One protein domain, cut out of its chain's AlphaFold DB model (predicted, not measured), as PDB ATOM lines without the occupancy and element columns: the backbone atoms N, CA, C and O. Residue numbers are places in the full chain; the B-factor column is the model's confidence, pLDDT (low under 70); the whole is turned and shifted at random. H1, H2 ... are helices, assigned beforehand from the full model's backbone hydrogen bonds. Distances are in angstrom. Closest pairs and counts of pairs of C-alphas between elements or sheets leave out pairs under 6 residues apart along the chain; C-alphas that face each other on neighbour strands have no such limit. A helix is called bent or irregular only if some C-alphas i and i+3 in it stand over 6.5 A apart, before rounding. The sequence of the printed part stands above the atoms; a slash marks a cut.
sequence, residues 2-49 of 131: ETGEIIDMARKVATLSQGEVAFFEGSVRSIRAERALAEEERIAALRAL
ATOM      1  N   GLU A   2     -24.427  -7.335 -19.332       54.69
ATOM      2  CA  GLU A   2     -23.700  -7.296 -20.594       54.69
ATOM      3  C   GLU A   2     -23.560  -5.837 -21.041       54.69
ATOM      4  O   GLU A   2     -24.524  -5.075 -21.055       54.69
ATOM      5  N   THR A   3     -22.353  -5.422 -21.412       66.69
ATOM      6  CA  THR A   3     -21.996  -4.040 -21.777       66.69
ATOM      7  C   THR A   3     -22.898  -3.438 -22.871       66.69
ATOM      8  O   THR A   3     -23.024  -2.218 -22.965       66.69
ATOM      9  N   GLY A   4     -23.559  -4.281 -23.673       73.69
ATOM     10  CA  GLY A   4     -24.525  -3.878 -24.697       73.69
ATOM     11  C   GLY A   4     -25.801  -3.236 -24.143       73.69
ATOM     12  O   GLY A   4     -26.276  -2.260 -24.716       73.69
ATOM     13  N   GLU A   5     -26.311  -3.690 -22.995       72.38
ATOM     14  CA  GLU A   5     -27.549  -3.153 -22.404       72.38
ATOM     15  C   GLU A   5     -27.372  -1.704 -21.928       72.38
ATOM     16  O   GLU A   5     -28.259  -0.863 -22.088       72.38
ATOM     17  N   ILE A   6     -26.191  -1.391 -21.388       73.81
ATOM     18  CA  ILE A   6     -25.833  -0.043 -20.932       73.81
ATOM     19  C   ILE A   6     -25.685   0.904 -22.128       73.81
ATOM     20  O   ILE A   6     -26.146   2.044 -22.076       73.81
ATOM     21  N   ILE A   7     -25.084   0.431 -23.222       79.94
ATOM     22  CA  ILE A   7     -24.916   1.211 -24.455       79.94
ATOM     23  C   ILE A   7     -26.273   1.484 -25.118       79.94
ATOM     24  O   ILE A   7     -26.525   2.607 -25.564       79.94
ATOM     25  N   ASP A   8     -27.169   0.497 -25.141       78.19
ATOM     26  CA  ASP A   8     -28.518   0.657 -25.685       78.19
ATOM     27  C   ASP A   8     -29.387   1.587 -24.832       78.19
ATOM     28  O   ASP A   8     -30.123   2.413 -25.379       78.19
ATOM     29  N   MET A   9     -29.269   1.531 -23.502       75.25
ATOM     30  CA  MET A   9     -29.887   2.530 -22.624       75.25
ATOM     31  C   MET A   9     -29.328   3.928 -22.877       75.25
ATOM     32  O   MET A   9     -30.103   4.873 -23.008       75.25
ATOM     33  N   ALA A  10     -28.006   4.073 -22.995       78.50
ATOM     34  CA  ALA A  10     -27.375   5.366 -23.243       78.50
ATOM     35  C   ALA A  10     -27.836   5.982 -24.573       78.50
ATOM     36  O   ALA A  10     -28.130   7.177 -24.626       78.50
ATOM     37  N   ARG A  11     -27.984   5.174 -25.634       80.44
ATOM     38  CA  ARG A  11     -28.550   5.638 -26.913       80.44
ATOM     39  C   ARG A  11     -30.006   6.065 -26.787       80.44
ATOM     40  O   ARG A  11     -30.356   7.115 -27.310       80.44
ATOM     41  N   LYS A  12     -30.839   5.292 -26.081       80.00
ATOM     42  CA  LYS A  12     -32.255   5.638 -25.858       80.00
ATOM     43  C   LYS A  12     -32.412   6.937 -25.068       80.00
ATOM     44  O   LYS A  12     -33.268   7.749 -25.404       80.00
ATOM     45  N   VAL A  13     -31.559   7.163 -24.069       77.00
ATOM     46  CA  VAL A  13     -31.528   8.414 -23.295       77.00
ATOM     47  C   VAL A  13     -31.048   9.587 -24.156       77.00
ATOM     48  O   VAL A  13     -31.607  10.675 -24.069       77.00
ATOM     49  N   ALA A  14     -30.071   9.371 -25.043       79.12
ATOM     50  CA  ALA A  14     -29.570  10.404 -25.952       79.12
ATOM     51  C   ALA A  14     -30.595  10.853 -27.012       79.12
ATOM     52  O   ALA A  14     -30.460  11.942 -27.565       79.12
ATOM     53  N   THR A  15     -31.612  10.033 -27.299       88.38
ATOM     54  CA  THR A  15     -32.699  10.367 -28.237       88.38
ATOM     55  C   THR A  15     -33.898  11.063 -27.588       88.38
ATOM     56  O   THR A  15     -34.851  11.386 -28.294       88.38
ATOM     57  N   LEU A  16     -33.879  11.283 -26.270       85.50
ATOM     58  CA  LEU A  16     -34.975  11.941 -25.561       85.50
ATOM     59  C   LEU A  16     -35.067  13.426 -25.930       85.50
ATOM     60  O   LEU A  16     -34.063  14.130 -26.049       85.50
ATOM     61  N   SER A  17     -36.294  13.923 -26.062       85.38
ATOM     62  CA  SER A  17     -36.549  15.356 -26.173       85.38
ATOM     63  C   SER A  17     -36.230  16.075 -24.857       85.38
ATOM     64  O   SER A  17     -36.213  15.480 -23.780       85.38
ATOM     65  N   GLN A  18     -36.023  17.391 -24.910       82.31
ATOM     66  CA  GLN A  18     -35.651  18.183 -23.730       82.31
ATOM     67  C   GLN A  18     -36.667  18.073 -22.571       82.31
ATOM     68  O   GLN A  18     -36.274  18.095 -21.405       82.31
ATOM     69  N   GLY A  19     -37.962  17.910 -22.875       81.88
ATOM     70  CA  GLY A  19     -39.004  17.678 -21.867       81.88
ATOM     71  C   GLY A  19     -38.937  16.283 -21.234       81.88
ATOM     72  O   GLY A  19     -39.144  16.140 -20.031       81.88
ATOM     73  N   GLU A  20     -38.588  15.262 -22.018       83.69
ATOM     74  CA  GLU A  20     -38.414  13.887 -21.536       83.69
ATOM     75  C   GLU A  20     -37.124  13.726 -20.722       83.69
ATOM     76  O   GLU A  20     -37.125  13.013 -19.721       83.69
ATOM     77  N   VAL A  21     -36.052  14.436 -21.090       82.69
ATOM     78  CA  VAL A  21     -34.814  14.508 -20.296       82.69
ATOM     79  C   VAL A  21     -35.100  15.107 -18.921       82.69
ATOM     80  O   VAL A  21     -34.737  14.509 -17.913       82.69
ATOM     81  N   ALA A  22     -35.809  16.238 -18.855       79.56
ATOM     82  CA  ALA A  22     -36.146  16.879 -17.582       79.56
ATOM     83  C   ALA A  22     -37.023  15.983 -16.683       79.56
ATOM     84  O   ALA A  22     -36.811  15.919 -15.470       79.56
ATOM     85  N   PHE A  23     -37.981  15.259 -17.272       84.50
ATOM     86  CA  PHE A  23     -38.796  14.280 -16.550       84.50
ATOM     87  C   PHE A  23     -37.950  13.114 -16.022       84.50
ATOM     88  O   PHE A  23     -38.017  12.789 -14.837       84.50
ATOM     89  N   PHE A  24     -37.104  12.531 -16.876       83.69
ATOM     90  CA  PHE A  24     -36.226  11.420 -16.517       83.69
ATOM     91  C   PHE A  24     -35.224  11.805 -15.421       83.69
ATOM     92  O   PHE A  24     -35.062  11.072 -14.447       83.69
ATOM     93  N   GLU A  25     -34.599  12.979 -15.518       83.44
ATOM     94  CA  GLU A  25     -33.717  13.511 -14.475       83.44
ATOM     95  C   GLU A  25     -34.451  13.727 -13.147       83.44
ATOM     96  O   GLU A  25     -33.897  13.437 -12.083       83.44
ATOM     97  N   GLY A  26     -35.699  14.204 -13.201       84.19
ATOM     98  CA  GLY A  26     -36.574  14.317 -12.038       84.19
ATOM     99  C   GLY A  26     -36.816  12.961 -11.376       84.19
ATOM    100  O   GLY A  26     -36.582  12.813 -10.178       84.19
ATOM    101  N   SER A  27     -37.190  11.945 -12.159       82.81
ATOM    102  CA  SER A  27     -37.400  10.581 -11.662       82.81
ATOM    103  C   SER A  27     -36.126   9.966 -11.079       82.81
ATOM    104  O   SER A  27     -36.163   9.398  -9.990       82.81
ATOM    105  N   VAL A  28     -34.978  10.115 -11.749       85.31
ATOM    106  CA  VAL A  28     -33.685   9.618 -11.248       85.31
ATOM    107  C   VAL A  28     -33.314  10.298  -9.933       85.31
ATOM    108  O   VAL A  28     -32.813   9.641  -9.021       85.31
ATOM    109  N   ARG A  29     -33.569  11.604  -9.807       83.81
ATOM    110  CA  ARG A  29     -33.312  12.347  -8.572       83.81
ATOM    111  C   ARG A  29     -34.194  11.860  -7.428       83.81
ATOM    112  O   ARG A  29     -33.661  11.644  -6.344       83.81
ATOM    113  N   SER A  30     -35.485  11.634  -7.671       84.50
ATOM    114  CA  SER A  30     -36.400  11.080  -6.667       84.50
ATOM    115  C   SER A  30     -35.976   9.682  -6.225       84.50
ATOM    116  O   SER A  30     -35.834   9.449  -5.033       84.50
ATOM    117  N   ILE A  31     -35.639   8.792  -7.165       85.81
ATOM    118  CA  ILE A  31     -35.157   7.438  -6.843       85.81
ATOM    119  C   ILE A  31     -33.862   7.494  -6.025       85.81
ATOM    120  O   ILE A  31     -33.681   6.727  -5.081       85.81
ATOM    121  N   ARG A  32     -32.931   8.394  -6.370       83.00
ATOM    122  CA  ARG A  32     -31.698   8.585  -5.594       83.00
ATOM    123  C   ARG A  32     -31.989   9.099  -4.188       83.00
ATOM    124  O   ARG A  32     -31.358   8.624  -3.254       83.00
ATOM    125  N   ALA A  33     -32.924  10.035  -4.045       84.75
ATOM    126  CA  ALA A  33     -33.323  10.569  -2.750       84.75
ATOM    127  C   ALA A  33     -33.989   9.494  -1.880       84.75
ATOM    128  O   ALA A  33     -33.598   9.329  -0.734       84.75
ATOM    129  N   GLU A  34     -34.915   8.711  -2.437       87.81
ATOM    130  CA  GLU A  34     -35.560   7.588  -1.744       87.81
ATOM    131  C   GLU A  34     -34.541   6.535  -1.300       87.81
ATOM    132  O   GLU A  34     -34.575   6.083  -0.159       87.81
ATOM    133  N   ARG A  35     -33.585   6.183  -2.171       84.12
ATOM    134  CA  ARG A  35     -32.503   5.251  -1.818       84.12
ATOM    135  C   ARG A  35     -31.594   5.799  -0.726       84.12
ATOM    136  O   ARG A  35     -31.210   5.044   0.156       84.12
ATOM    137  N   ALA A  36     -31.244   7.083  -0.790       80.69
ATOM    138  CA  ALA A  36     -30.425   7.718   0.236       80.69
ATOM    139  C   ALA A  36     -31.145   7.726   1.591       80.69
ATOM    140  O   ALA A  36     -30.544   7.383   2.600       80.69
ATOM    141  N   LEU A  37     -32.443   8.037   1.595       84.31
ATOM    142  CA  LEU A  37     -33.264   8.074   2.803       84.31
ATOM    143  C   LEU A  37     -33.431   6.672   3.411       84.31
ATOM    144  O   LEU A  37     -33.220   6.495   4.606       84.31
ATOM    145  N   ALA A  38     -33.694   5.657   2.581       84.50
ATOM    146  CA  ALA A  38     -33.756   4.264   3.023       84.50
ATOM    147  C   ALA A  38     -32.417   3.768   3.599       84.50
ATOM    148  O   ALA A  38     -32.392   3.016   4.573       84.50
ATOM    149  N   GLU A  39     -31.294   4.194   3.017       81.56
ATOM    150  CA  GLU A  39     -29.963   3.846   3.514       81.56
ATOM    151  C   GLU A  39     -29.635   4.553   4.838       81.56
ATOM    152  O   GLU A  39     -29.078   3.935   5.746       81.56
ATOM    153  N   GLU A  40     -30.029   5.817   4.997       80.44
ATOM    154  CA  GLU A  40     -29.898   6.541   6.264       80.44
ATOM    155  C   GLU A  40     -30.746   5.912   7.376       80.44
ATOM    156  O   GLU A  40     -30.238   5.694   8.478       80.44
ATOM    157  N   GLU A  41     -32.005   5.562   7.094       85.44
ATOM    158  CA  GLU A  41     -32.885   4.858   8.036       85.44
ATOM    159  C   GLU A  41     -32.301   3.505   8.444       85.44
ATOM    160  O   GLU A  41     -32.313   3.144   9.624       85.44
ATOM    161  N   ARG A  42     -31.716   2.775   7.490       84.00
ATOM    162  CA  ARG A  42     -31.035   1.506   7.753       84.00
ATOM    163  C   ARG A  42     -29.827   1.684   8.667       84.00
ATOM    164  O   ARG A  42     -29.688   0.958   9.650       84.00
ATOM    165  N   ILE A  43     -28.952   2.641   8.361       80.19
ATOM    166  CA  ILE A  43     -27.774   2.940   9.182       80.19
ATOM    167  C   ILE A  43     -28.200   3.381  10.588       80.19
ATOM    168  O   ILE A  43     -27.591   2.970  11.576       80.19
ATOM    169  N   ALA A  44     -29.261   4.184  10.700       80.44
ATOM    170  CA  ALA A  44     -29.820   4.593  11.984       80.44
ATOM    171  C   ALA A  44     -30.379   3.402  12.779       80.44
ATOM    172  O   ALA A  44     -30.135   3.313  13.982       80.44
ATOM    173  N   ALA A  45     -31.063   2.465  12.117       81.31
ATOM    174  CA  ALA A  45     -31.552   1.238  12.740       81.31
ATOM    175  C   ALA A  45     -30.401   0.366  13.255       81.31
ATOM    176  O   ALA A  45     -30.454  -0.091  14.394       81.31
ATOM    177  N   LEU A  46     -29.328   0.208  12.471       79.12
ATOM    178  CA  LEU A  46     -28.132  -0.512  12.911       79.12
ATOM    179  C   LEU A  46     -27.510   0.150  14.142       79.12
ATOM    180  O   LEU A  46     -27.233  -0.537  15.114       79.12
ATOM    181  N   ARG A  47     -27.368   1.481  14.155       74.88
ATOM    182  CA  ARG A  47     -26.838   2.239  15.307       74.88
ATOM    183  C   ARG A  47     -27.680   2.130  16.578       74.88
ATOM    184  O   ARG A  47     -27.162   2.384  17.660       74.88
ATOM    185  N   ALA A  48     -28.969   1.822  16.453       80.81
ATOM    186  CA  ALA A  48     -29.866   1.653  17.591       80.81
ATOM    187  C   ALA A  48     -29.762   0.258  18.235       80.81
ATOM    188  O   ALA A  48     -30.272   0.059  19.340       80.81
ATOM    189  N   LEU A  49     -29.121  -0.703  17.564       75.19
ATOM    190  CA  LEU A  49     -28.879  -2.046  18.083       75.19
ATOM    191  C   LEU A  49     -27.628  -2.085  18.970       75.19
ATOM    192  O   LEU A  49     -26.741  -1.238  18.879       75.19
TER     193      LEU A  49
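Overview. This is residues 2 to 49 of the 131 residues of an uncharacterized protein of Methylobacterium sp. WL2 (UniProt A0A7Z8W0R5). Two helices of unequal length make an open, flat V: the short H1 and the much longer H2 meet near their ends at a corner made by residues 15 to 17. Both arms stick out freely from that corner, with residues 2 to 12 on one side and residues 25 to 49 on the other, and H2 makes the long axis. The printed part has 48 residues, with two named helices in the order H1, H2 and no named strand; the class is all helix. The whole is extended, with a radius of gyration of the C-alphas of 16.2 A and spans of 48 by 29 by 6 A.

Along the chain. Start at Glu 2, just before the first helix. Find C-alpha 3 at (-21.996, -4.040, -21.777); from there H1, residues 3 to 14, runs 16.8 A to C-alpha 14 at (-29.570, 10.404, -25.952). After residues 15 to 17, H2, residues 18 to 48, runs 44.9 A from C-alpha 18 to C-alpha 48 at (-29.866, 1.653, 17.591). Neither helix is bent.

Arrangement. Look at Val 13 and Val 21, the closest C-alphas of H1 and H2, 7.5 A apart. The helices are close but not clearly touching, with 1 pair of C-alphas within 8 A. Their lines stand at a steep tilt of 54 degrees, and they run opposite ways. Their centres are 22.1 A apart. In H1 and H2 every O i to N i+4 pair is within hydrogen-bond range.

Size, cuts and confidence. The two C-alphas farthest apart are those of Ser 17 and Leu 49, at 48.2 A. The printed part has no cut, and the link from H1 to H2 is tight, with 3 residues. The model's mean pLDDT over the printed part is 80.6; look at residues 2 to 3 for the values under 70.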